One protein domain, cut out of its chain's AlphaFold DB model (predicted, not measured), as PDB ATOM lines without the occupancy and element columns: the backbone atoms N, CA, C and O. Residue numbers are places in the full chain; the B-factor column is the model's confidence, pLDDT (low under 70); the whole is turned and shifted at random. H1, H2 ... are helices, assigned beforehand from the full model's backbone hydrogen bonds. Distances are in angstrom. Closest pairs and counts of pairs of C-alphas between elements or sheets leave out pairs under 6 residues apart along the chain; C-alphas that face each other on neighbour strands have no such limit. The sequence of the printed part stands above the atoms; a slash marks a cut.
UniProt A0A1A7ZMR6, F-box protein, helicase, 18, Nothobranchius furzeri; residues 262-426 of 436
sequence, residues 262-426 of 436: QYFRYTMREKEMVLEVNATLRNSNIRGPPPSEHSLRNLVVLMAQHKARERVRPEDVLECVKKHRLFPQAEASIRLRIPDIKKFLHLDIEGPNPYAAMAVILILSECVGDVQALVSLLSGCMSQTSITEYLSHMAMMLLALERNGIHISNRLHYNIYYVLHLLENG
ATOM      1  N   GLN A 262     119.975 188.530 149.250       89.44
ATOM      2  CA  GLN A 262     120.145 189.000 147.878       89.44
ATOM      3  C   GLN A 262     119.587 190.418 147.694       89.44
ATOM      4  O   GLN A 262     120.248 191.258 147.087       89.44
ATOM      5  N   TYR A 263     118.423 190.724 148.276       91.56
ATOM      6  CA  TYR A 263     117.801 192.045 148.191       91.56
ATOM      7  C   TYR A 263     118.667 193.116 148.857       91.56
ATOM      8  O   TYR A 263     118.889 194.191 148.289       91.56
ATOM      9  N   PHE A 264     119.231 192.810 150.027       90.25
ATOM     10  CA  PHE A 264     120.160 193.703 150.710       90.25
ATOM     11  C   PHE A 264     121.446 193.936 149.903       90.25
ATOM     12  O   PHE A 264     121.823 195.089 149.676       90.25
ATOM     13  N   ARG A 265     122.087 192.871 149.399       89.44
ATOM     14  CA  ARG A 265     123.294 192.967 148.551       89.44
ATOM     15  C   ARG A 265     123.030 193.764 147.269       89.44
ATOM     16  O   ARG A 265     123.827 194.621 146.878       89.44
ATOM     17  N   TYR A 266     121.869 193.553 146.650       89.94
ATOM     18  CA  TYR A 266     121.427 194.309 145.480       89.94
ATOM     19  C   TYR A 266     121.194 195.791 145.810       89.94
ATOM     20  O   TYR A 266     121.601 196.683 145.057       89.94
ATOM     21  N   THR A 267     120.592 196.085 146.965       88.50
ATOM     22  CA  THR A 267     120.396 197.458 147.451       88.50
ATOM     23  C   THR A 267     121.737 198.163 147.656       88.50
ATOM     24  O   THR A 267     121.891 199.291 147.184       88.50
ATOM     25  N   MET A 268     122.728 197.459 148.218       87.56
ATOM     26  CA  MET A 268     124.115 197.914 148.396       87.56
ATOM     27  C   MET A 268     124.926 198.033 147.093       87.56
ATOM     28  O   MET A 268     126.073 198.473 147.127       87.56
ATOM     29  N   ARG A 269     124.334 197.706 145.934       86.38
ATOM     30  CA  ARG A 269     124.964 197.776 144.600       86.38
ATOM     31  C   ARG A 269     126.219 196.915 144.471       86.38
ATOM     32  O   ARG A 269     127.176 197.290 143.793       86.38
ATOM     33  N   GLU A 270     126.202 195.744 145.091       90.06
ATOM     34  CA  GLU A 270     127.265 194.770 144.897       90.06
ATOM     35  C   GLU A 270     127.309 194.293 143.438       90.06
ATOM     36  O   GLU A 270     126.285 193.933 142.855       90.06
ATOM     37  N   LYS A 271     128.502 194.318 142.831       86.44
ATOM     38  CA  LYS A 271     128.668 194.120 141.383       86.44
ATOM     39  C   LYS A 271     128.180 192.750 140.916       86.44
ATOM     40  O   LYS A 271     127.471 192.683 139.918       86.44
ATOM     41  N   GLU A 272     128.533 191.690 141.637       87.56
ATOM     42  CA  GLU A 272     128.174 190.308 141.290       87.56
ATOM     43  C   GLU A 272     126.658 190.108 141.288       87.56
ATOM     44  O   GLU A 272     126.087 189.705 140.279       87.56
ATOM     45  N   MET A 273     125.991 190.517 142.369       87.62
ATOM     46  CA  MET A 273     124.535 190.423 142.501       87.62
ATOM     47  C   MET A 273     123.796 191.249 141.450       87.62
ATOM     48  O   MET A 273     122.784 190.817 140.906       87.62
ATOM     49  N   VAL A 274     124.290 192.451 141.138       86.56
ATOM     50  CA  VAL A 274     123.695 193.275 140.079       86.56
ATOM     51  C   VAL A 274     123.826 192.592 138.716       86.56
ATOM     52  O   VAL A 274     122.887 192.648 137.923       86.56
ATOM     53  N   LEU A 275     124.955 191.939 138.429       85.50
ATOM     54  CA  LEU A 275     125.145 191.187 137.187       85.50
ATOM     55  C   LEU A 275     124.235 189.958 137.118       85.50
ATOM     56  O   LEU A 275     123.612 189.748 136.081       85.50
ATOM     57  N   GLU A 276     124.114 189.198 138.207       87.00
ATOM     58  CA  GLU A 276     123.246 188.022 138.294       87.00
ATOM     59  C   GLU A 276     121.777 188.397 138.072       87.00
ATOM     60  O   GLU A 276     121.130 187.855 137.179       87.00
ATOM     61  N   VAL A 277     121.268 189.400 138.794       84.81
ATOM     62  CA  VAL A 277     119.884 189.878 138.634       84.81
ATOM     63  C   VAL A 277     119.648 190.443 137.230       84.81
ATOM     64  O   VAL A 277     118.598 190.243 136.627       84.81
ATOM     65  N   ASN A 278     120.632 191.121 136.641       83.06
ATOM     66  CA  ASN A 278     120.503 191.567 135.256       83.06
ATOM     67  C   ASN A 278     120.520 190.396 134.263       83.06
ATOM     68  O   ASN A 278     119.861 190.476 133.226       83.06
ATOM     69  N   ALA A 279     121.245 189.314 134.550       84.12
ATOM     70  CA  ALA A 279     121.221 188.100 133.744       84.12
ATOM     71  C   ALA A 279     119.868 187.382 133.856       84.12
ATOM     72  O   ALA A 279     119.313 187.007 132.826       84.12
ATOM     73  N   THR A 280     119.285 187.273 135.056       83.81
ATOM     74  CA  THR A 280     117.944 186.688 135.232       83.81
ATOM     75  C   THR A 280     116.883 187.497 134.489       83.81
ATOM     76  O   THR A 280     116.101 186.924 133.734       83.81
ATOM     77  N   LEU A 281     116.923 188.831 134.576       81.19
ATOM     78  CA  LEU A 281     116.042 189.710 133.800       81.19
ATOM     79  C   LEU A 281     116.189 189.494 132.286       81.19
ATOM     80  O   LEU A 281     115.188 189.393 131.574       81.19
ATOM     81  N   ARG A 282     117.425 189.372 131.785       79.44
ATOM     82  CA  ARG A 282     117.694 189.097 130.362       79.44
ATOM     83  C   ARG A 282     117.150 187.738 129.928       79.44
ATOM     84  O   ARG A 282     116.508 187.665 128.883       79.44
ATOM     85  N   ASN A 283     117.362 186.701 130.734       78.31
ATOM     86  CA  ASN A 283     116.877 185.346 130.465       78.31
ATOM     87  C   ASN A 283     115.343 185.288 130.446       78.31
ATOM     88  O   ASN A 283     114.754 184.577 129.637       78.31
ATOM     89  N   SER A 284     114.686 186.098 131.276       70.38
ATOM     90  CA  SER A 284     113.226 186.232 131.312       70.38
ATOM     91  C   SER A 284     112.666 187.217 130.280       70.38
ATOM     92  O   SER A 284     111.510 187.621 130.384       70.38
ATOM     93  N   ASN A 285     113.449 187.616 129.269       65.31
ATOM     94  CA  ASN A 285     113.051 188.563 128.218       65.31
ATOM     95  C   ASN A 285     112.593 189.935 128.744       65.31
ATOM     96  O   ASN A 285     111.829 190.648 128.089       65.31
ATOM     97  N   ILE A 286     113.060 190.337 129.923       64.38
ATOM     98  CA  ILE A 286     112.856 191.677 130.462       64.38
ATOM     99  C   ILE A 286     113.992 192.553 129.923       64.38
ATOM    100  O   ILE A 286     115.030 192.762 130.548       64.38
ATOM    101  N   ARG A 287     113.822 192.999 128.679       54.56
ATOM    102  CA  ARG A 287     114.757 193.882 127.972       54.56
ATOM    103  C   ARG A 287     114.235 195.318 128.033       54.56
ATOM    104  O   ARG A 287     113.034 195.526 127.921       54.56
ATOM    105  N   GLY A 288     115.115 196.311 128.121       50.44
ATOM    106  CA  GLY A 288     114.761 197.685 127.736       50.44
ATOM    107  C   GLY A 288     114.974 197.904 126.224       50.44
ATOM    108  O   GLY A 288     115.994 197.427 125.719       50.44
ATOM    109  N   PRO A 289     114.108 198.626 125.475       51.78
ATOM    110  CA  PRO A 289     112.697 198.952 125.704       51.78
ATOM    111  C   PRO A 289     111.765 198.402 124.581       51.78
ATOM    112  O   PRO A 289     111.720 198.961 123.487       51.78
ATOM    113  N   PRO A 290     110.970 197.343 124.825       52.69
ATOM    114  CA  PRO A 290     109.646 197.120 124.230       52.69
ATOM    115  C   PRO A 290     108.542 197.509 125.248       52.69
ATOM    116  O   PRO A 290     108.877 197.805 126.399       52.69
ATOM    117  N   PRO A 291     107.240 197.584 124.878       54.97
ATOM    118  CA  PRO A 291     106.233 198.226 125.726       54.97
ATOM    119  C   PRO A 291     106.192 197.594 127.121       54.97
ATOM    120  O   PRO A 291     106.200 196.369 127.264       54.97
ATOM    121  N   SER A 292     106.165 198.456 128.140       60.47
ATOM    122  CA  SER A 292     106.204 198.147 129.580       60.47
ATOM    123  C   SER A 292     105.289 196.991 130.002       60.47
ATOM    124  O   SER A 292     105.586 196.275 130.960       60.47
ATOM    125  N   GLU A 293     104.219 196.753 129.245       63.56
ATOM    126  CA  GLU A 293     103.298 195.638 129.425       63.56
ATOM    127  C   GLU A 293     103.970 194.261 129.384       63.56
ATOM    128  O   GLU A 293     103.636 193.413 130.207       63.56
ATOM    129  N   HIS A 294     104.928 194.013 128.485       73.38
ATOM    130  CA  HIS A 294     105.591 192.703 128.407       73.38
ATOM    131  C   HIS A 294     106.534 192.465 129.587       73.38
ATOM    132  O   HIS A 294     106.649 191.339 130.063       73.38
ATOM    133  N   SER A 295     107.145 193.529 130.112       77.69
ATOM    134  CA  SER A 295     108.059 193.438 131.256       77.69
ATOM    135  C   SER A 295     107.327 193.028 132.533       77.69
ATOM    136  O   SER A 295     107.803 192.161 133.259       77.69
ATOM    137  N   LEU A 296     106.135 193.587 132.777       82.12
ATOM    138  CA  LEU A 296     105.303 193.202 133.923       82.12
ATOM    139  C   LEU A 296     104.749 191.780 133.783       82.12
ATOM    140  O   LEU A 296     104.706 191.044 134.763       82.12
ATOM    141  N   ARG A 297     104.361 191.361 132.571       82.25
ATOM    142  CA  ARG A 297     103.927 189.975 132.323       82.25
ATOM    143  C   ARG A 297     105.063 188.986 132.597       82.25
ATOM    144  O   ARG A 297     104.858 188.018 133.320       82.25
ATOM    145  N   ASN A 298     106.260 189.268 132.085       83.19
ATOM    146  CA  ASN A 298     107.440 188.427 132.291       83.19
ATOM    147  C   ASN A 298     107.889 188.407 133.758       83.19
ATOM    148  O   ASN A 298     108.288 187.356 134.252       83.19
ATOM    149  N   LEU A 299     107.756 189.529 134.477       86.38
ATOM    150  CA  LEU A 299     107.967 189.574 135.924       86.38
ATOM    151  C   LEU A 299     107.031 188.600 136.646       86.38
ATOM    152  O   LEU A 299     107.488 187.810 137.461       86.38
ATOM    153  N   VAL A 300     105.733 188.629 136.338       86.56
ATOM    154  CA  VAL A 300     104.761 187.723 136.969       86.56
ATOM    155  C   VAL A 300     105.083 186.260 136.652       86.56
ATOM    156  O   VAL A 300     104.974 185.418 137.537       86.56
ATOM    157  N   VAL A 301     105.530 185.949 135.430       84.56
ATOM    158  CA  VAL A 301     105.980 184.592 135.064       84.56
ATOM    159  C   VAL A 301     107.203 184.170 135.886       84.56
ATOM    160  O   VAL A 301     107.226 183.052 136.394       84.56
ATOM    161  N   LEU A 302     108.183 185.056 136.075       84.88
ATOM    162  CA  LEU A 302     109.351 184.789 136.921       84.88
ATOM    163  C   LEU A 302     108.943 184.572 138.385       84.88
ATOM    164  O   LEU A 302     109.398 183.624 139.020       84.88
ATOM    165  N   MET A 303     108.037 185.395 138.913       87.44
ATOM    166  CA  MET A 303     107.543 185.247 140.285       87.44
ATOM    167  C   MET A 303     106.705 183.977 140.480       87.44
ATOM    168  O   MET A 303     106.695 183.420 141.573       87.44
ATOM    169  N   ALA A 304     106.043 183.478 139.431       84.38
ATOM    170  CA  ALA A 304     105.311 182.211 139.468       84.38
ATOM    171  C   ALA A 304     106.232 180.988 139.642       84.38
ATOM    172  O   ALA A 304     105.787 179.954 140.133       84.38
ATOM    173  N   GLN A 305     107.507 181.109 139.253       82.12
ATOM    174  CA  GLN A 305     108.535 180.073 139.409       82.12
ATOM    175  C   GLN A 305     109.224 180.122 140.782       82.12
ATOM    176  O   GLN A 305     110.170 179.372 141.027       82.12
ATOM    177  N   HIS A 306     108.784 181.009 141.680       81.56
ATOM    178  CA  HIS A 306     109.344 181.106 143.017       81.56
ATOM    179  C   HIS A 306     109.154 179.788 143.777       81.56
ATOM    180  O   HIS A 306     108.037 179.318 143.981       81.56
ATOM    181  N   LYS A 307     110.269 179.199 144.212       73.94
ATOM    182  CA  LYS A 307     110.279 177.979 145.020       73.94
ATOM    183  C   LYS A 307     110.280 178.373 146.491       73.94
ATOM    184  O   LYS A 307     111.319 178.772 147.016       73.94
ATOM    185  N   ALA A 308     109.128 178.265 147.150       67.81
ATOM    186  CA  ALA A 308     109.081 178.365 148.602       67.81
ATOM    187  C   ALA A 308     109.890 177.208 149.214       67.81
ATOM    188  O   ALA A 308     109.777 176.061 148.784       67.81
ATOM    189  N   ARG A 309     110.742 177.516 150.199       62.69
ATOM    190  CA  ARG A 309     111.557 176.515 150.918       62.69
ATOM    191  C   ARG A 309     110.691 175.615 151.801       62.69
ATOM    192  O   ARG A 309     111.044 174.474 152.080       62.69
ATOM    193  N   GLU A 310     109.571 176.159 152.251       69.69
ATOM    194  CA  GLU A 310     108.565 175.474 153.039       69.69
ATOM    195  C   GLU A 310     107.644 174.668 152.115       69.69
ATOM    196  O   GLU A 310     107.214 175.166 151.072       69.69
ATOM    197  N   ARG A 311     107.342 173.416 152.489       65.12
ATOM    198  CA  ARG A 311     106.383 172.561 151.773       65.12
ATOM    199  C   ARG A 311     104.960 173.047 152.049       65.12
ATOM    200  O   ARG A 311     104.202 172.391 152.755       65.12
ATOM    201  N   VAL A 312     104.616 174.216 151.523       69.75
ATOM    202  CA  VAL A 312     103.258 174.751 151.597       69.75
ATOM    203  C   VAL A 312     102.463 174.198 150.427       69.75
ATOM    204  O   VAL A 312     102.912 174.255 149.277       69.75
ATOM    205  N   ARG A 313     101.278 173.662 150.719       77.25
ATOM    206  CA  ARG A 313     100.351 173.212 149.688       77.25
ATOM    207  C   ARG A 313      99.862 174.428 148.894       77.25
ATOM    208  O   ARG A 313      99.311 175.359 149.484       77.25
ATOM    209  N   PRO A 314     100.082 174.474 147.572       77.75
ATOM    210  CA  PRO A 314      99.709 175.623 146.751       77.75
ATOM    211  C   PRO A 314      98.195 175.889 146.749       77.75
ATOM    212  O   PRO A 314      97.782 177.028 146.527       77.75
ATOM    213  N   GLU A 315      97.373 174.875 147.032       81.06
ATOM    214  CA  GLU A 315      95.919 174.991 147.164       81.06
ATOM    215  C   GLU A 315      95.527 175.868 148.360       81.06
ATOM    216  O   GLU A 315      94.703 176.771 148.214       81.06
ATOM    217  N   ASP A 316      96.180 175.664 149.505       83.56
ATOM    218  CA  ASP A 316      95.898 176.387 150.749       83.56
ATOM    219  C   ASP A 316      96.312 177.866 150.613       83.56
ATOM    220  O   ASP A 316      95.593 178.783 151.024       83.56
ATOM    221  N   VAL A 317      97.440 178.128 149.935       84.81
ATOM    222  CA  VAL A 317      97.866 179.498 149.594       84.81
ATOM    223  C   VAL A 317      96.849 180.158 148.671       84.81
ATOM    224  O   VAL A 317      96.480 181.313 148.883       84.81
ATOM    225  N   LEU A 318      96.365 179.436 147.658       85.31
ATOM    226  CA  LEU A 318      95.379 179.969 146.727       85.31
ATOM    227  C   LEU A 318      94.050 180.286 147.427       85.31
ATOM    228  O   LEU A 318      93.452 181.318 147.130       85.31
ATOM    229  N   GLU A 319      93.592 179.452 148.362       87.00
ATOM    230  CA  GLU A 319      92.376 179.706 149.143       87.00
ATOM    231  C   GLU A 319      92.501 180.949 150.035       87.00
ATOM    232  O   GLU A 319      91.589 181.780 150.073       87.00
ATOM    233  N   CYS A 320      93.644 181.144 150.696       87.19
ATOM    234  CA  CYS A 320      93.898 182.369 151.453       87.19
ATOM    235  C   CYS A 320      93.958 183.601 150.544       87.19
ATOM    236  O   CYS A 320      93.332 184.623 150.830       87.19
ATOM    237  N   VAL A 321      94.661 183.504 149.414       87.88
ATOM    238  CA  VAL A 321      94.828 184.612 148.462       87.88
ATOM    239  C   VAL A 321      93.499 184.982 147.784       87.88
ATOM    240  O   VAL A 321      93.259 186.165 147.538       87.88
ATOM    241  N   LYS A 322      92.584 184.019 147.581       88.31
ATOM    242  CA  LYS A 322      91.208 184.245 147.087       88.31
ATOM    243  C   LYS A 322      90.400 185.217 147.952       88.31
ATOM    244  O   LYS A 322      89.548 185.928 147.425       88.31
ATOM    245  N   LYS A 323      90.679 185.285 149.258       89.81
ATOM    246  CA  LYS A 323      89.992 186.185 150.203       89.81
ATOM    247  C   LYS A 323      90.424 187.649 150.052       89.81
ATOM    248  O   LYS A 323      89.780 188.542 150.599       89.81
ATOM    249  N   HIS A 324      91.501 187.923 149.313       91.81
ATOM    250  CA  HIS A 324      91.998 189.278 149.122       91.81
ATOM    251  C   HIS A 324      91.099 190.088 148.175       91.81
ATOM    252  O   HIS A 324      90.720 189.624 147.101       91.81
ATOM    253  N   ARG A 325      90.835 191.359 148.506       91.69
ATOM    254  CA  ARG A 325      89.961 192.254 147.715       91.69
ATOM    255  C   ARG A 325      90.362 192.365 146.239       91.69
ATOM    256  O   ARG A 325      89.502 192.472 145.373       91.69
ATOM    257  N   LEU A 326      91.667 192.369 145.957       91.06
ATOM    258  CA  LEU A 326      92.210 192.507 144.597       91.06
ATOM    259  C   LEU A 326      92.300 191.178 143.833       91.06
ATOM    260  O   LEU A 326      92.676 191.177 142.662       91.06
ATOM    261  N   PHE A 327      91.954 190.049 144.459       89.94
ATOM    262  CA  PHE A 327      92.054 188.739 143.824       89.94
ATOM    263  C   PHE A 327      91.217 188.600 142.542       89.94
ATOM    264  O   PHE A 327      91.778 188.152 141.542       89.94
ATOM    265  N   PRO A 328      89.941 189.041 142.479       88.06
ATOM    266  CA  PRO A 328      89.148 188.918 141.251       88.06
ATOM    267  C   PRO A 328      89.784 189.655 140.063       88.06
ATOM    268  O   PRO A 328      89.791 189.169 138.931       88.06
ATOM    269  N   GLN A 329      90.383 190.820 140.326       88.94
ATOM    270  CA  GLN A 329      91.105 191.589 139.318       88.94
ATOM    271  C   GLN A 329      92.425 190.912 138.925       88.94
ATOM    272  O   GLN A 329      92.804 190.935 137.749       88.94
ATOM    273  N   ALA A 330      93.114 190.288 139.882       88.19
ATOM    274  CA  ALA A 330      94.340 189.544 139.633       88.19
ATOM    275  C   ALA A 330      94.088 188.296 138.773       88.19
ATOM    276  O   ALA A 330      94.779 188.099 137.772       88.19
ATOM    277  N   GLU A 331      93.056 187.510 139.083       86.69
ATOM    278  CA  GLU A 331      92.663 186.337 138.299       86.69
ATOM    279  C   GLU A 331      92.300 186.726 136.859       86.69
ATOM    280  O   GLU A 331      92.819 186.144 135.902       86.69
ATOM    281  N   ALA A 332      91.464 187.756 136.686       84.50
ATOM    282  CA  ALA A 332      91.103 188.259 135.364       84.50
ATOM    283  C   ALA A 332      92.340 188.735 134.582       84.50
ATOM    284  O   ALA A 332      92.480 188.442 133.393       84.50
ATOM    285  N   SER A 333      93.274 189.417 135.253       84.31
ATOM    286  CA  SER A 333      94.518 189.897 134.641       84.31
ATOM    287  C   SER A 333      95.415 188.750 134.181       84.31
ATOM    288  O   SER A 333      95.947 188.804 133.072       84.31
ATOM    289  N   ILE A 334      95.538 187.688 134.979       83.69
ATOM    290  CA  ILE A 334      96.296 186.485 134.614       83.69
ATOM    291  C   ILE A 334      95.654 185.810 133.401       83.69
ATOM    292  O   ILE A 334      96.335 185.549 132.409       83.69
ATOM    293  N   ARG A 335      94.333 185.607 133.430       81.00
ATOM    294  CA  ARG A 335      93.591 184.948 132.344       81.00
ATOM    295  C   ARG A 335      93.659 185.711 131.021       81.00
ATOM    296  O   ARG A 335      93.764 185.079 129.975       81.00
ATOM    297  N   LEU A 336      93.587 187.042 131.058       78.81
ATOM    298  CA  LEU A 336      93.515 187.877 129.854       78.81
ATOM    299  C   LEU A 336      94.887 188.285 129.312       78.81
ATOM    300  O   LEU A 336      95.053 188.419 128.102       78.81
ATOM    301  N   ARG A 337      95.868 188.534 130.189       74.12
ATOM    302  CA  ARG A 337      97.159 189.121 129.795       74.12
ATOM    303  C   ARG A 337      98.320 188.139 129.860       74.12
ATOM    304  O   ARG A 337      99.343 188.411 129.236       74.12
ATOM    305  N   ILE A 338      98.199 187.016 130.564       71.69
ATOM    306  CA  ILE A 338      99.312 186.073 130.733       71.69
ATOM    307  C   ILE A 338      98.841 184.628 130.500       71.69
ATOM    308  O   ILE A 338      98.859 183.802 131.414       71.69
ATOM    309  N   PRO A 339      98.427 184.294 129.263       61.91
ATOM    310  CA  PRO A 339      97.939 182.954 128.943       61.91
ATOM    311  C   PRO A 339      99.021 181.872 129.104       61.91
ATOM    312  O   PRO A 339      98.692 180.713 129.353       61.91
ATOM    313  N   ASP A 340     100.304 182.240 129.011       59.56
ATOM    314  CA  ASP A 340     101.421 181.294 129.066       59.56
ATOM    315  C   ASP A 340     101.696 180.728 130.470       59.56
ATOM    316  O   ASP A 340     102.315 179.672 130.568       59.56
ATOM    317  N   ILE A 341     101.170 181.326 131.552       60.72
ATOM    318  CA  ILE A 341     101.324 180.779 132.922       60.72
ATOM    319  C   ILE A 341     100.765 179.354 133.025       60.72
ATOM    320  O   ILE A 341     101.339 178.525 133.724       60.72
ATOM    321  N   LYS A 342      99.692 179.041 132.283       56.62
ATOM    322  CA  LYS A 342      99.111 177.688 132.256       56.62
ATOM    323  C   LYS A 342     100.064 176.642 131.670       56.62
ATOM    324  O   LYS A 342      99.998 175.486 132.065       56.62
ATOM    325  N   LYS A 343     100.941 177.036 130.741       53.12
ATOM    326  CA  LYS A 343     101.884 176.125 130.072       53.12
ATOM    327  C   LYS A 343     103.115 175.821 130.920       53.12
ATOM    328  O   LYS A 343     103.715 174.771 130.751       53.12
ATOM    329  N   PHE A 344     103.511 176.737 131.802       47.84
ATOM    330  CA  PHE A 344     104.766 176.596 132.540       47.84
ATOM    331  C   PHE A 344     104.683 175.674 133.754       47.84
ATOM    332  O   PHE A 344     105.731 175.289 134.261       47.84
ATOM    333  N   LEU A 345     103.486 175.369 134.268       52.12
ATOM    334  CA  LEU A 345     103.390 174.923 135.659       52.12
ATOM    335  C   LEU A 345     102.482 173.728 135.945       52.12
ATOM    336  O   LEU A 345     102.405 173.419 137.119       52.12
ATOM    337  N   HIS A 346     101.870 173.053 134.953       45.59
ATOM    338  CA  HIS A 346     101.200 171.732 135.098       45.59
ATOM    339  C   HIS A 346     100.712 171.403 136.527       45.59
ATOM    340  O   HIS A 346     101.129 170.419 137.130       45.59
ATOM    341  N   LEU A 347      99.880 172.270 137.099       49.94
ATOM    342  CA  LEU A 347      99.246 172.033 138.386       49.94
ATOM    343  C   LEU A 347      97.783 171.798 138.042       49.94
ATOM    344  O   LEU A 347      97.115 172.727 137.581       49.94
ATOM    345  N   ASP A 348      97.309 170.570 138.238       46.09
ATOM    346  CA  ASP A 348      95.897 170.170 138.145       46.09
ATOM    347  C   ASP A 348      95.075 170.787 139.296       46.09
ATOM    348  O   ASP A 348      94.289 170.131 139.972       46.09
ATOM    349  N   ILE A 349      95.291 172.077 139.555       54.16
ATOM    350  CA  ILE A 349      94.577 172.876 140.534       54.16
ATOM    351  C   ILE A 349      93.607 173.752 139.760       54.16
ATOM    352  O   ILE A 349      93.971 174.444 138.805       54.16
ATOM    353  N   GLU A 350      92.357 173.755 140.198       54.38
ATOM    354  CA  GLU A 350      91.314 174.625 139.678       54.38
ATOM    355  C   GLU A 350      91.620 176.099 140.039       54.38
ATOM    356  O   GLU A 350      91.148 176.642 141.042       54.38
ATOM    357  N   GLY A 351      92.478 176.763 139.250       62.22
ATOM    358  CA  GLY A 351      92.796 178.184 139.428       62.22
ATOM    359  C   GLY A 351      94.140 178.663 138.858       62.22
ATOM    360  O   GLY A 351      94.911 177.888 138.296       62.22
ATOM    361  N   PRO A 352      94.427 179.979 138.947       72.44
ATOM    362  CA  PRO A 352      95.743 180.530 138.627       72.44
ATOM    363  C   PRO A 352      96.788 180.106 139.670       72.44
ATOM    364  O   PRO A 352      96.454 179.860 140.826       72.44
ATOM    365  N   ASN A 353      98.069 180.095 139.288       82.50
ATOM    366  CA  ASN A 353      99.166 179.850 140.228       82.50
ATOM    367  C   ASN A 353      99.111 180.868 141.400       82.50
ATOM    368  O   ASN A 353      99.015 182.074 141.136       82.50
ATOM    369  N   PRO A 354      99.199 180.420 142.670       85.56
ATOM    370  CA  PRO A 354      99.071 181.291 143.841       85.56
ATOM    371  C   PRO A 354     100.155 182.377 143.898       85.56
ATOM    372  O   PRO A 354      99.843 183.544 144.123       85.56
ATOM    373  N   TYR A 355     101.411 182.041 143.594       88.38
ATOM    374  CA  TYR A 355     102.525 182.994 143.558       88.38
ATOM    375  C   TYR A 355     102.390 184.001 142.414       88.38
ATOM    376  O   TYR A 355     102.780 185.158 142.557       88.38
ATOM    377  N   ALA A 356     101.799 183.605 141.284       88.06
ATOM    378  CA  ALA A 356     101.468 184.547 140.217       88.06
ATOM    379  C   ALA A 356     100.349 185.510 140.647       88.06
ATOM    380  O   ALA A 356     100.437 186.713 140.399       88.06
ATOM    381  N   ALA A 357      99.311 184.996 141.317       88.62
ATOM    382  CA  ALA A 357      98.219 185.808 141.850       88.62
ATOM    383  C   ALA A 357      98.728 186.819 142.885       88.62
ATOM    384  O   ALA A 357      98.400 188.000 142.786       88.62
ATOM    385  N   MET A 358      99.601 186.394 143.803       91.50
ATOM    386  CA  MET A 358     100.282 187.275 144.756       91.50
ATOM    387  C   MET A 358     101.081 188.374 144.046       91.50
ATOM    388  O   MET A 358     100.924 189.546 144.380       91.50
ATOM    389  N   ALA A 359     101.871 188.035 143.020       92.00
ATOM    390  CA  ALA A 359     102.651 189.018 142.267       92.00
ATOM    391  C   ALA A 359     101.751 190.070 141.606       92.00
ATOM    392  O   ALA A 359     102.031 191.264 141.673       92.00
ATOM    393  N   VAL A 360     100.641 189.640 140.998       91.44
ATOM    394  CA  VAL A 360      99.683 190.559 140.371       91.44
ATOM    395  C   VAL A 360      98.973 191.417 141.413       91.44
ATOM    396  O   VAL A 360      98.836 192.615 141.192       91.44
ATOM    397  N   ILE A 361      98.584 190.857 142.563       92.00
ATOM    398  CA  ILE A 361      98.028 191.638 143.675       92.00
ATOM    399  C   ILE A 361      99.021 192.720 144.101       92.00
ATOM    400  O   ILE A 361      98.626 193.876 144.205       92.00
ATOM    401  N   LEU A 362     100.304 192.389 144.271       93.06
ATOM    402  CA  LEU A 362     101.349 193.351 144.643       93.06
ATOM    403  C   LEU A 362     101.565 194.440 143.581       93.06
ATOM    404  O   LEU A 362     101.796 195.594 143.930       93.06
ATOM    405  N   ILE A 363     101.449 194.109 142.292       91.19
ATOM    406  CA  ILE A 363     101.538 195.089 141.193       91.19
ATOM    407  C   ILE A 363     100.306 196.003 141.153       91.19
ATOM    408  O   ILE A 363     100.430 197.188 140.848       91.19
ATOM    409  N   LEU A 364      99.119 195.464 141.442       90.12
ATOM    410  CA  LEU A 364      97.862 196.216 141.493       90.12
ATOM    411  C   LEU A 364      97.677 196.980 142.810       90.12
ATOM    412  O   LEU A 364      96.787 197.822 142.903       90.12
ATOM    413  N   SER A 365      98.488 196.677 143.824       91.12
ATOM    414  CA  SER A 365      98.395 197.283 145.146       91.12
ATOM    415  C   SER A 365      98.678 198.770 145.053       91.12
ATOM    416  O   SER A 365      99.782 199.204 144.716       91.12
ATOM    417  N   GLU A 366      97.685 199.569 145.410       88.75
ATOM    418  CA  GLU A 366      97.872 201.002 145.485       88.75
ATOM    419  C   GLU A 366      98.452 201.358 146.852       88.75
ATOM    420  O   GLU A 366      99.435 202.090 146.945       88.75
ATOM    421  N   CYS A 367      97.919 200.813 147.939       89.00
ATOM    422  CA  CYS A 367      98.342 201.213 149.275       89.00
ATOM    423  C   CYS A 367      99.172 200.143 149.995       89.00
ATOM    424  O   CYS A 367      99.119 198.956 149.685       89.00
ATOM    425  N   VAL A 368      99.921 200.583 151.012       90.44
ATOM    426  CA  VAL A 368     100.571 199.697 151.992       90.44
ATOM    427  C   VAL A 368      99.546 198.755 152.633       90.44
ATOM    428  O   VAL A 368      99.858 197.595 152.875       90.44
ATOM    429  N   GLY A 369      98.315 199.232 152.857       89.56
ATOM    430  CA  GLY A 369      97.240 198.444 153.457       89.56
ATOM    431  C   GLY A 369      96.842 197.219 152.630       89.56
ATOM    432  O   GLY A 369      96.540 196.186 153.212       89.56
ATOM    433  N   ASP A 370      96.907 197.292 151.295       91.56
ATOM    434  CA  ASP A 370      96.656 196.135 150.422       91.56
ATOM    435  C   ASP A 370      97.741 195.066 150.616       91.56
ATOM    436  O   ASP A 370      97.453 193.882 150.760       91.56
ATOM    437  N   VAL A 371      99.004 195.492 150.698       92.00
ATOM    438  CA  VAL A 371     100.135 194.588 150.940       92.00
ATOM    439  C   VAL A 371     100.056 193.982 152.346       92.00
ATOM    440  O   VAL A 371     100.293 192.789 152.506       92.00
ATOM    441  N   GLN A 372      99.667 194.756 153.363       92.50
ATOM    442  CA  GLN A 372      99.452 194.240 154.720       92.50
ATOM    443  C   GLN A 372      98.282 193.259 154.793       92.50
ATOM    444  O   GLN A 372      98.422 192.220 155.426       92.50
ATOM    445  N   ALA A 373      97.164 193.543 154.122       91.75
ATOM    446  CA  ALA A 373      96.027 192.630 154.060       91.75
ATOM    447  C   ALA A 373      96.419 191.300 153.403       91.75
ATOM    448  O   ALA A 373      96.029 190.238 153.886       91.75
ATOM    449  N   LEU A 374      97.235 191.346 152.342       92.12
ATOM    450  CA  LEU A 374      97.812 190.143 151.750       92.12
ATOM    451  C   LEU A 374      98.679 189.384 152.764       92.12
ATOM    452  O   LEU A 374      98.519 188.175 152.898       92.12
ATOM    453  N   VAL A 375      99.550 190.071 153.506       91.94
ATOM    454  CA  VAL A 375     100.382 189.429 154.536       91.94
ATOM    455  C   VAL A 375      99.535 188.788 155.635       91.94
ATOM    456  O   VAL A 375      99.768 187.627 155.946       91.94
ATOM    457  N   SER A 376      98.520 189.474 156.163       91.44
ATOM    458  CA  SER A 376      97.628 188.920 157.190       91.44
ATOM    459  C   SER A 376      96.902 187.655 156.726       91.44
ATOM    460  O   SER A 376      96.733 186.727 157.510       91.44
ATOM    461  N   LEU A 377      96.502 187.588 155.452       90.62
ATOM    462  CA  LEU A 377      95.894 186.384 154.875       90.62
ATOM    463  C   LEU A 377      96.907 185.243 154.719       90.62
ATOM    464  O   LEU A 377      96.572 184.086 154.968       90.62
ATOM    465  N   LEU A 378      98.140 185.562 154.317       89.12
ATOM    466  CA  LEU A 378      99.208 184.578 154.146       89.12
ATOM    467  C   LEU A 378      99.737 184.049 155.479       89.12
ATOM    468  O   LEU A 378     100.135 182.892 155.540       89.12
ATOM    469  N   SER A 379      99.697 184.841 156.552       87.81
ATOM    470  CA  SER A 379     100.080 184.390 157.897       87.81
ATOM    471  C   SER A 379      99.241 183.209 158.395       87.81
ATOM    472  O   SER A 379      99.693 182.483 159.273       87.81
ATOM    473  N   GLY A 380      98.050 182.984 157.825       84.00
ATOM    474  CA  GLY A 380      97.229 181.809 158.118       84.00
ATOM    475  C   GLY A 380      97.657 180.522 157.400       84.00
ATOM    476  O   GLY A 380      97.210 179.452 157.795       84.00
ATOM    477  N   CYS A 381      98.492 180.596 156.355       83.81
ATOM    478  CA  CYS A 381      98.892 179.427 155.553       83.81
ATOM    479  C   CYS A 381     100.406 179.285 155.316       83.81
ATOM    480  O   CYS A 381     100.847 178.244 154.836       83.81
ATOM    481  N   MET A 382     101.210 180.302 155.631       86.75
ATOM    482  CA  MET A 382     102.657 180.331 155.413       86.75
ATOM    483  C   MET A 382     103.377 180.931 156.620       86.75
ATOM    484  O   MET A 382     102.872 181.851 157.267       86.75
ATOM    485  N   SER A 383     104.606 180.478 156.880       88.06
ATOM    486  CA  SER A 383     105.446 181.104 157.902       88.06
ATOM    487  C   SER A 383     105.811 182.551 157.544       88.06
ATOM    488  O   SER A 383     105.971 182.913 156.372       88.06
ATOM    489  N   GLN A 384     106.021 183.387 158.567       87.44
ATOM    490  CA  GLN A 384     106.455 184.779 158.389       87.44
ATOM    491  C   GLN A 384     107.745 184.873 157.559       87.44
ATOM    492  O   GLN A 384     107.859 185.741 156.695       87.44
ATOM    493  N   THR A 385     108.679 183.934 157.739       88.12
ATOM    494  CA  THR A 385     109.914 183.849 156.945       88.12
ATOM    495  C   THR A 385     109.612 183.674 155.459       88.12
ATOM    496  O   THR A 385     110.115 184.445 154.643       88.12
ATOM    497  N   SER A 386     108.745 182.726 155.095       89.19
ATOM    498  CA  SER A 386     108.359 182.485 153.699       89.19
ATOM    499  C   SER A 386     107.696 183.716 153.065       89.19
ATOM    500  O   SER A 386     107.992 184.061 151.921       89.19
ATOM    501  N   ILE A 387     106.863 184.435 153.826       91.19
ATOM    502  CA  ILE A 387     106.242 185.692 153.378       91.19
ATOM    503  C   ILE A 387     107.309 186.770 153.139       91.19
ATOM    504  O   ILE A 387     107.326 187.399 152.079       91.19
ATOM    505  N   THR A 388     108.228 186.974 154.091       91.38
ATOM    506  CA  THR A 388     109.301 187.977 153.958       91.38
ATOM    507  C   THR A 388     110.244 187.674 152.798       91.38
ATOM    508  O   THR A 388     110.661 188.597 152.101       91.38
ATOM    509  N   GLU A 389     110.536 186.401 152.535       92.19
ATOM    510  CA  GLU A 389     111.365 185.962 151.412       92.19
ATOM    511  C   GLU A 389     110.697 186.265 150.071       92.19
ATOM    512  O   GLU A 389     111.322 186.852 149.184       92.19
ATOM    513  N   TYR A 390     109.408 185.941 149.937       92.56
ATOM    514  CA  TYR A 390     108.651 186.244 148.727       92.56
ATOM    515  C   TYR A 390     108.565 187.757 148.473       92.56
ATOM    516  O   TYR A 390     108.820 188.226 147.359       92.56
ATOM    517  N   LEU A 391     108.252 188.540 149.510       93.69
ATOM    518  CA  LEU A 391     108.200 190.001 149.419       93.69
ATOM    519  C   LEU A 391     109.575 190.605 149.102       93.69
ATOM    520  O   LEU A 391     109.655 191.523 148.286       93.69
ATOM    521  N   SER A 392     110.657 190.071 149.678       93.12
ATOM    522  CA  SER A 392     112.032 190.501 149.382       93.12
ATOM    523  C   SER A 392     112.414 190.203 147.933       93.12
ATOM    524  O   SER A 392     113.009 191.050 147.267       93.12
ATOM    525  N   HIS A 393     112.015 189.039 147.409       93.00
ATOM    526  CA  HIS A 393     112.211 188.693 146.005       93.00
ATOM    527  C   HIS A 393     111.452 189.661 145.086       93.00
ATOM    528  O   HIS A 393     112.044 190.236 144.173       93.00
ATOM    529  N   MET A 394     110.174 189.929 145.376       93.31
ATOM    530  CA  MET A 394     109.373 190.875 144.594       93.31
ATOM    531  C   MET A 394     109.951 192.297 144.638       93.31
ATOM    532  O   MET A 394     110.065 192.954 143.601       93.31
ATOM    533  N   ALA A 395     110.353 192.774 145.820       93.56
ATOM    534  CA  ALA A 395     110.972 194.085 145.990       93.56
ATOM    535  C   ALA A 395     112.277 194.198 145.190       93.56
ATOM    536  O   ALA A 395     112.486 195.189 144.488       93.56
ATOM    537  N   MET A 396     113.127 193.168 145.232       92.12
ATOM    538  CA  MET A 396     114.364 193.123 144.454       92.12
ATOM    539  C   MET A 396     114.094 193.245 142.958       92.12
ATOM    540  O   MET A 396     114.723 194.065 142.289       92.12
ATOM    541  N   MET A 397     113.134 192.477 142.442       91.00
ATOM    542  CA  MET A 397     112.805 192.494 141.023       91.00
ATOM    543  C   MET A 397     112.218 193.842 140.593       91.00
ATOM    544  O   MET A 397     112.644 194.392 139.582       91.00
ATOM    545  N   LEU A 398     111.312 194.432 141.378       90.50
ATOM    546  CA  LEU A 398     110.767 195.768 141.100       90.50
ATOM    547  C   LEU A 398     111.850 196.852 141.096       90.50
ATOM    548  O   LEU A 398     111.885 197.683 140.189       90.50
ATOM    549  N   LEU A 399     112.767 196.814 142.065       88.94
ATOM    550  CA  LEU A 399     113.895 197.741 142.126       88.94
ATOM    551  C   LEU A 399     114.845 197.551 140.936       88.94
ATOM    552  O   LEU A 399     115.398 198.518 140.410       88.94
ATOM    553  N   ALA A 400     115.039 196.309 140.495       87.75
ATOM    554  CA  ALA A 400     115.872 196.012 139.341       87.75
ATOM    555  C   ALA A 400     115.256 196.493 138.024       87.75
ATOM    556  O   ALA A 400     115.977 196.962 137.145       87.75
ATOM    557  N   LEU A 401     113.930 196.447 137.899       86.25
ATOM    558  CA  LEU A 401     113.212 197.004 136.754       86.25
ATOM    559  C   LEU A 401     113.355 198.527 136.679       86.25
ATOM    560  O   LEU A 401     113.675 199.056 135.614       86.25
ATOM    561  N   GLU A 402     113.189 199.216 137.813       85.25
ATOM    562  CA  GLU A 402     113.386 200.667 137.912       85.25
ATOM    563  C   GLU A 402     114.814 201.052 137.490       85.25
ATOM    564  O   GLU A 402     115.018 201.912 136.630       85.25
ATOM    565  N   ARG A 403     115.821 200.358 138.032       85.50
ATOM    566  CA  ARG A 403     117.239 200.617 137.732       85.50
ATOM    567  C   ARG A 403     117.620 200.324 136.279       85.50
ATOM    568  O   ARG A 403     118.556 200.941 135.775       85.50
ATOM    569  N   ASN A 404     116.901 199.425 135.606       80.50
ATOM    570  CA  ASN A 404     117.081 199.113 134.185       80.50
ATOM    571  C   ASN A 404     116.269 200.027 133.245       80.50
ATOM    572  O   ASN A 404     116.228 199.784 132.039       80.50
ATOM    573  N   GLY A 405     115.656 201.093 133.771       69.81
ATOM    574  CA  GLY A 405     114.982 202.116 132.972       69.81
ATOM    575  C   GLY A 405     113.590 201.718 132.481       69.81
ATOM    576  O   GLY A 405     113.085 202.318 131.533       69.81
ATOM    577  N   ILE A 406     112.955 200.716 133.098       77.75
ATOM    578  CA  ILE A 406     111.552 200.385 132.835       77.75
ATOM    579  C   ILE A 406     110.699 201.278 133.736       77.75
ATOM    580  O   ILE A 406     110.834 201.249 134.956       77.75
ATOM    581  N   HIS A 407     109.820 202.081 133.130       71.81
ATOM    582  CA  HIS A 407     108.936 203.000 133.850       71.81
ATOM    583  C   HIS A 407     107.901 202.235 134.685       71.81
ATOM    584  O   HIS A 407     106.796 201.944 134.226       71.81
ATOM    585  N   ILE A 408     108.269 201.916 135.920       80.44
ATOM    586  CA  ILE A 408     107.388 201.380 136.954       80.44
ATOM    587  C   ILE A 408     107.262 202.442 138.040       80.44
ATOM    588  O   ILE A 408     108.192 203.201 138.292       80.44
ATOM    589  N   SER A 409     106.091 202.526 138.668       83.94
ATOM    590  CA  SER A 409     105.913 203.433 139.795       83.94
ATOM    591  C   SER A 409     106.772 202.979 140.976       83.94
ATOM    592  O   SER A 409     106.554 201.893 141.518       83.94
ATOM    593  N   ASN A 410     107.682 203.844 141.427       85.38
ATOM    594  CA  ASN A 410     108.523 203.633 142.615       85.38
ATOM    595  C   ASN A 410     107.701 203.331 143.876       85.38
ATOM    596  O   ASN A 410     108.183 202.705 144.819       85.38
ATOM    597  N   ARG A 411     106.422 203.723 143.859       89.62
ATOM    598  CA  ARG A 411     105.430 203.395 144.880       89.62
ATOM    599  C   ARG A 411     105.296 201.892 145.113       89.62
ATOM    600  O   ARG A 411     105.149 201.495 146.260       89.62
ATOM    601  N   LEU A 412     105.355 201.059 144.069       89.81
ATOM    602  CA  LEU A 412     105.190 199.605 144.214       89.81
ATOM    603  C   LEU A 412     106.312 199.012 145.069       89.81
ATOM    604  O   LEU A 412     106.053 198.294 146.032       89.81
ATOM    605  N   HIS A 413     107.556 199.386 144.759       92.25
ATOM    606  CA  HIS A 413     108.713 198.998 145.557       92.25
ATOM    607  C   HIS A 413     108.624 199.564 146.980       92.25
ATOM    608  O   HIS A 413     108.819 198.826 147.941       92.25
ATOM    609  N   TYR A 414     108.277 200.849 147.127       92.94
ATOM    610  CA  TYR A 414     108.143 201.493 148.435       92.94
ATOM    611  C   TYR A 414     107.093 200.816 149.327       92.94
ATOM    612  O   TYR A 414     107.362 200.574 150.499       92.94
ATOM    613  N   ASN A 415     105.919 200.478 148.783       92.88
ATOM    614  CA  ASN A 415     104.849 199.822 149.534       92.88
ATOM    615  C   ASN A 415     105.333 198.494 150.130       92.88
ATOM    616  O   ASN A 415     105.119 198.238 151.313       92.88
ATOM    617  N   ILE A 416     106.020 197.675 149.328       93.44
ATOM    618  CA  ILE A 416     106.561 196.387 149.775       93.44
ATOM    619  C   ILE A 416     107.708 196.594 150.763       93.44
ATOM    620  O   ILE A 416     107.719 195.960 151.813       93.44
ATOM    621  N   TYR A 417     108.638 197.506 150.470       92.56
ATOM    622  CA  TYR A 417     109.747 197.843 151.364       92.56
ATOM    623  C   TYR A 417     109.253 198.289 152.745       92.56
ATOM    624  O   TYR A 417     109.777 197.858 153.769       92.56
ATOM    625  N   TYR A 418     108.216 199.122 152.784       92.31
ATOM    626  CA  TYR A 418     107.645 199.596 154.035       92.31
ATOM    627  C   TYR A 418     106.951 198.467 154.811       92.31
ATOM    628  O   TYR A 418     107.128 198.374 156.022       92.31
ATOM    629  N   VAL A 419     106.225 197.563 154.140       91.62
ATOM    630  CA  VAL A 419     105.664 196.376 154.812       91.62
ATOM    631  C   VAL A 419     106.757 195.442 155.319       91.62
ATOM    632  O   VAL A 419     106.653 194.980 156.447       91.62
ATOM    633  N   LEU A 420     107.825 195.209 154.553       91.75
ATOM    634  CA  LEU A 420     108.987 194.447 155.023       91.75
ATOM    635  C   LEU A 420     109.577 195.072 156.291       91.75
ATOM    636  O   LEU A 420     109.795 194.374 157.275       91.75
ATOM    637  N   HIS A 421     109.742 196.395 156.308       90.25
ATOM    638  CA  HIS A 421     110.212 197.109 157.490       90.25
ATOM    639  C   HIS A 421     109.277 196.929 158.697       90.25
ATOM    640  O   HIS A 421     109.761 196.732 159.812       90.25
ATOM    641  N   LEU A 422     107.957 196.952 158.487       89.69
ATOM    642  CA  LEU A 422     106.970 196.688 159.539       89.69
ATOM    643  C   LEU A 422     106.965 195.229 160.005       89.69
ATOM    644  O   LEU A 422     106.717 194.987 161.177       89.69
ATOM    645  N   LEU A 423     107.243 194.259 159.134       86.50
ATOM    646  CA  LEU A 423     107.347 192.855 159.540       86.50
ATOM    647  C   LEU A 423     108.591 192.585 160.385       86.50
ATOM    648  O   LEU A 423     108.568 191.688 161.219       86.50
ATOM    649  N   GLU A 424     109.657 193.353 160.175       85.12
ATOM    650  CA  GLU A 424     110.910 193.224 160.923       85.12
ATOM    651  C   GLU A 424     110.930 194.044 162.221       85.12
ATOM    652  O   GLU A 424     111.571 193.642 163.187       85.12
ATOM    653  N   ASN A 425     110.271 195.208 162.243       82.25
ATOM    654  CA  ASN A 425     110.398 196.193 163.329       82.25
ATOM    655  C   ASN A 425     109.059 196.619 163.946       82.25
ATOM    656  O   ASN A 425     109.033 197.419 164.882       82.25
ATOM    657  N   GLY A 426     107.938 196.166 163.388       72.81
ATOM    658  CA  GLY A 426     106.612 196.522 163.871       72.81
ATOM    659  C   GLY A 426     106.302 195.873 165.219       72.81
ATOM    660  O   GLY A 426     106.914 194.869 165.587       72.81
TER     661      GLY A 426
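Overview. This is residues 262 to 426 of the 436 residues of the protein "F-box protein, helicase, 18" of Nothobranchius furzeri (UniProt A0A1A7ZMR6). A compact body of helices has H7 at its middle, with H3 and H8 on opposite sides of it and H4 and H5 covering the side away from H9. The long H9 slants past H7, H10 folds back along H9 as a hairpin, and H1 and H2 make a corner on the far side of H9; short H6 lies at the rim. The printed part has 165 residues with ten named helices, H1 to H10 in order, and no named strand: the class is all helix. It is compact, with a radius of gyration of the C-alphas of 15.0 A and spans of 39 by 39 by 29 A.

Arrangement. Start at H9, residues 384 to 403, and H10, residues 410 to 425: this helical hairpin touches closest at the C-alphas of Ala 395 and His 413, 5.4 A, at a shallow tilt of 29 degrees, opposite ways. H1, residues 262 to 267, touches residues 392 to 396 of H9, closest at the C-alphas of Tyr 263 and Met 396, 5.2 A. H2, residues 271 to 283, only just touches H9, with 3 pairs of C-alphas within 8 A, the closest those of Val 277 and Ala 400, 7.4 A. Now look at the hub, H7, residues 354 to 364, which touches five helices. H3, residues 292 to 304, touches it at the C-alphas of Ala 304 and Ala 356, 4.6 A; H4, residues 314 to 322, at those of Leu 318 and Pro 354, 4.9 A. H5, residues 327 to 337, is about perpendicular to H7 at 84 degrees, the C-alphas of Ala 330 and Val 360 being closest, 5.5 A. H8, residues 368 to 378, forms a helical hairpin with H7; they only just touch, with 3 pairs within 8 A, the closest the C-alphas of Leu 362 and Val 371, 6.5 A. H10 touches H8 at the C-alphas of Val 368 and Asn 415, 4.9 A, and only just touches H7, with 3 pairs, the closest Ile 363 and Leu 412, 6.5 A. H3, H7, H8 and H9 form an up and down bundle, each running against the one before. H6, residues 341 to 345, is close to H3 but not clearly touching, the C-alphas of Val 301 and Ile 341 being closest, 6.4 A. Every O i to N i+4 pair is within hydrogen-bond range in the helices other than H6, which has 0 of 1, and 1 of 2 O i to N i+3 pairs.

Along the chain. Find C-alpha 384 at (106.455, 184.779, 158.389); from there H9 runs 28.2 A to C-alpha 403. H10 spans 22.1 A and ends at C-alpha 425, (110.398, 196.193, 163.329). H3 measures 18.8 A, H2 18.3 A, H8 15.3 A, H7 15.2 A and H5 14.9 A; H4, H1 and H6 are shorter. H1 begins at C-alpha 262, (120.145, 189.000, 147.878).

Size, cuts and confidence. The C-alphas of Lys 271 and Glu 350 are the two farthest apart, 42.2 A. The printed part has no cut, and no link is long. Mean pLDDT of the printed part is 81.9; look for values under 70 at residues 285 to 293, 308 to 312, 339 to 351 and 405.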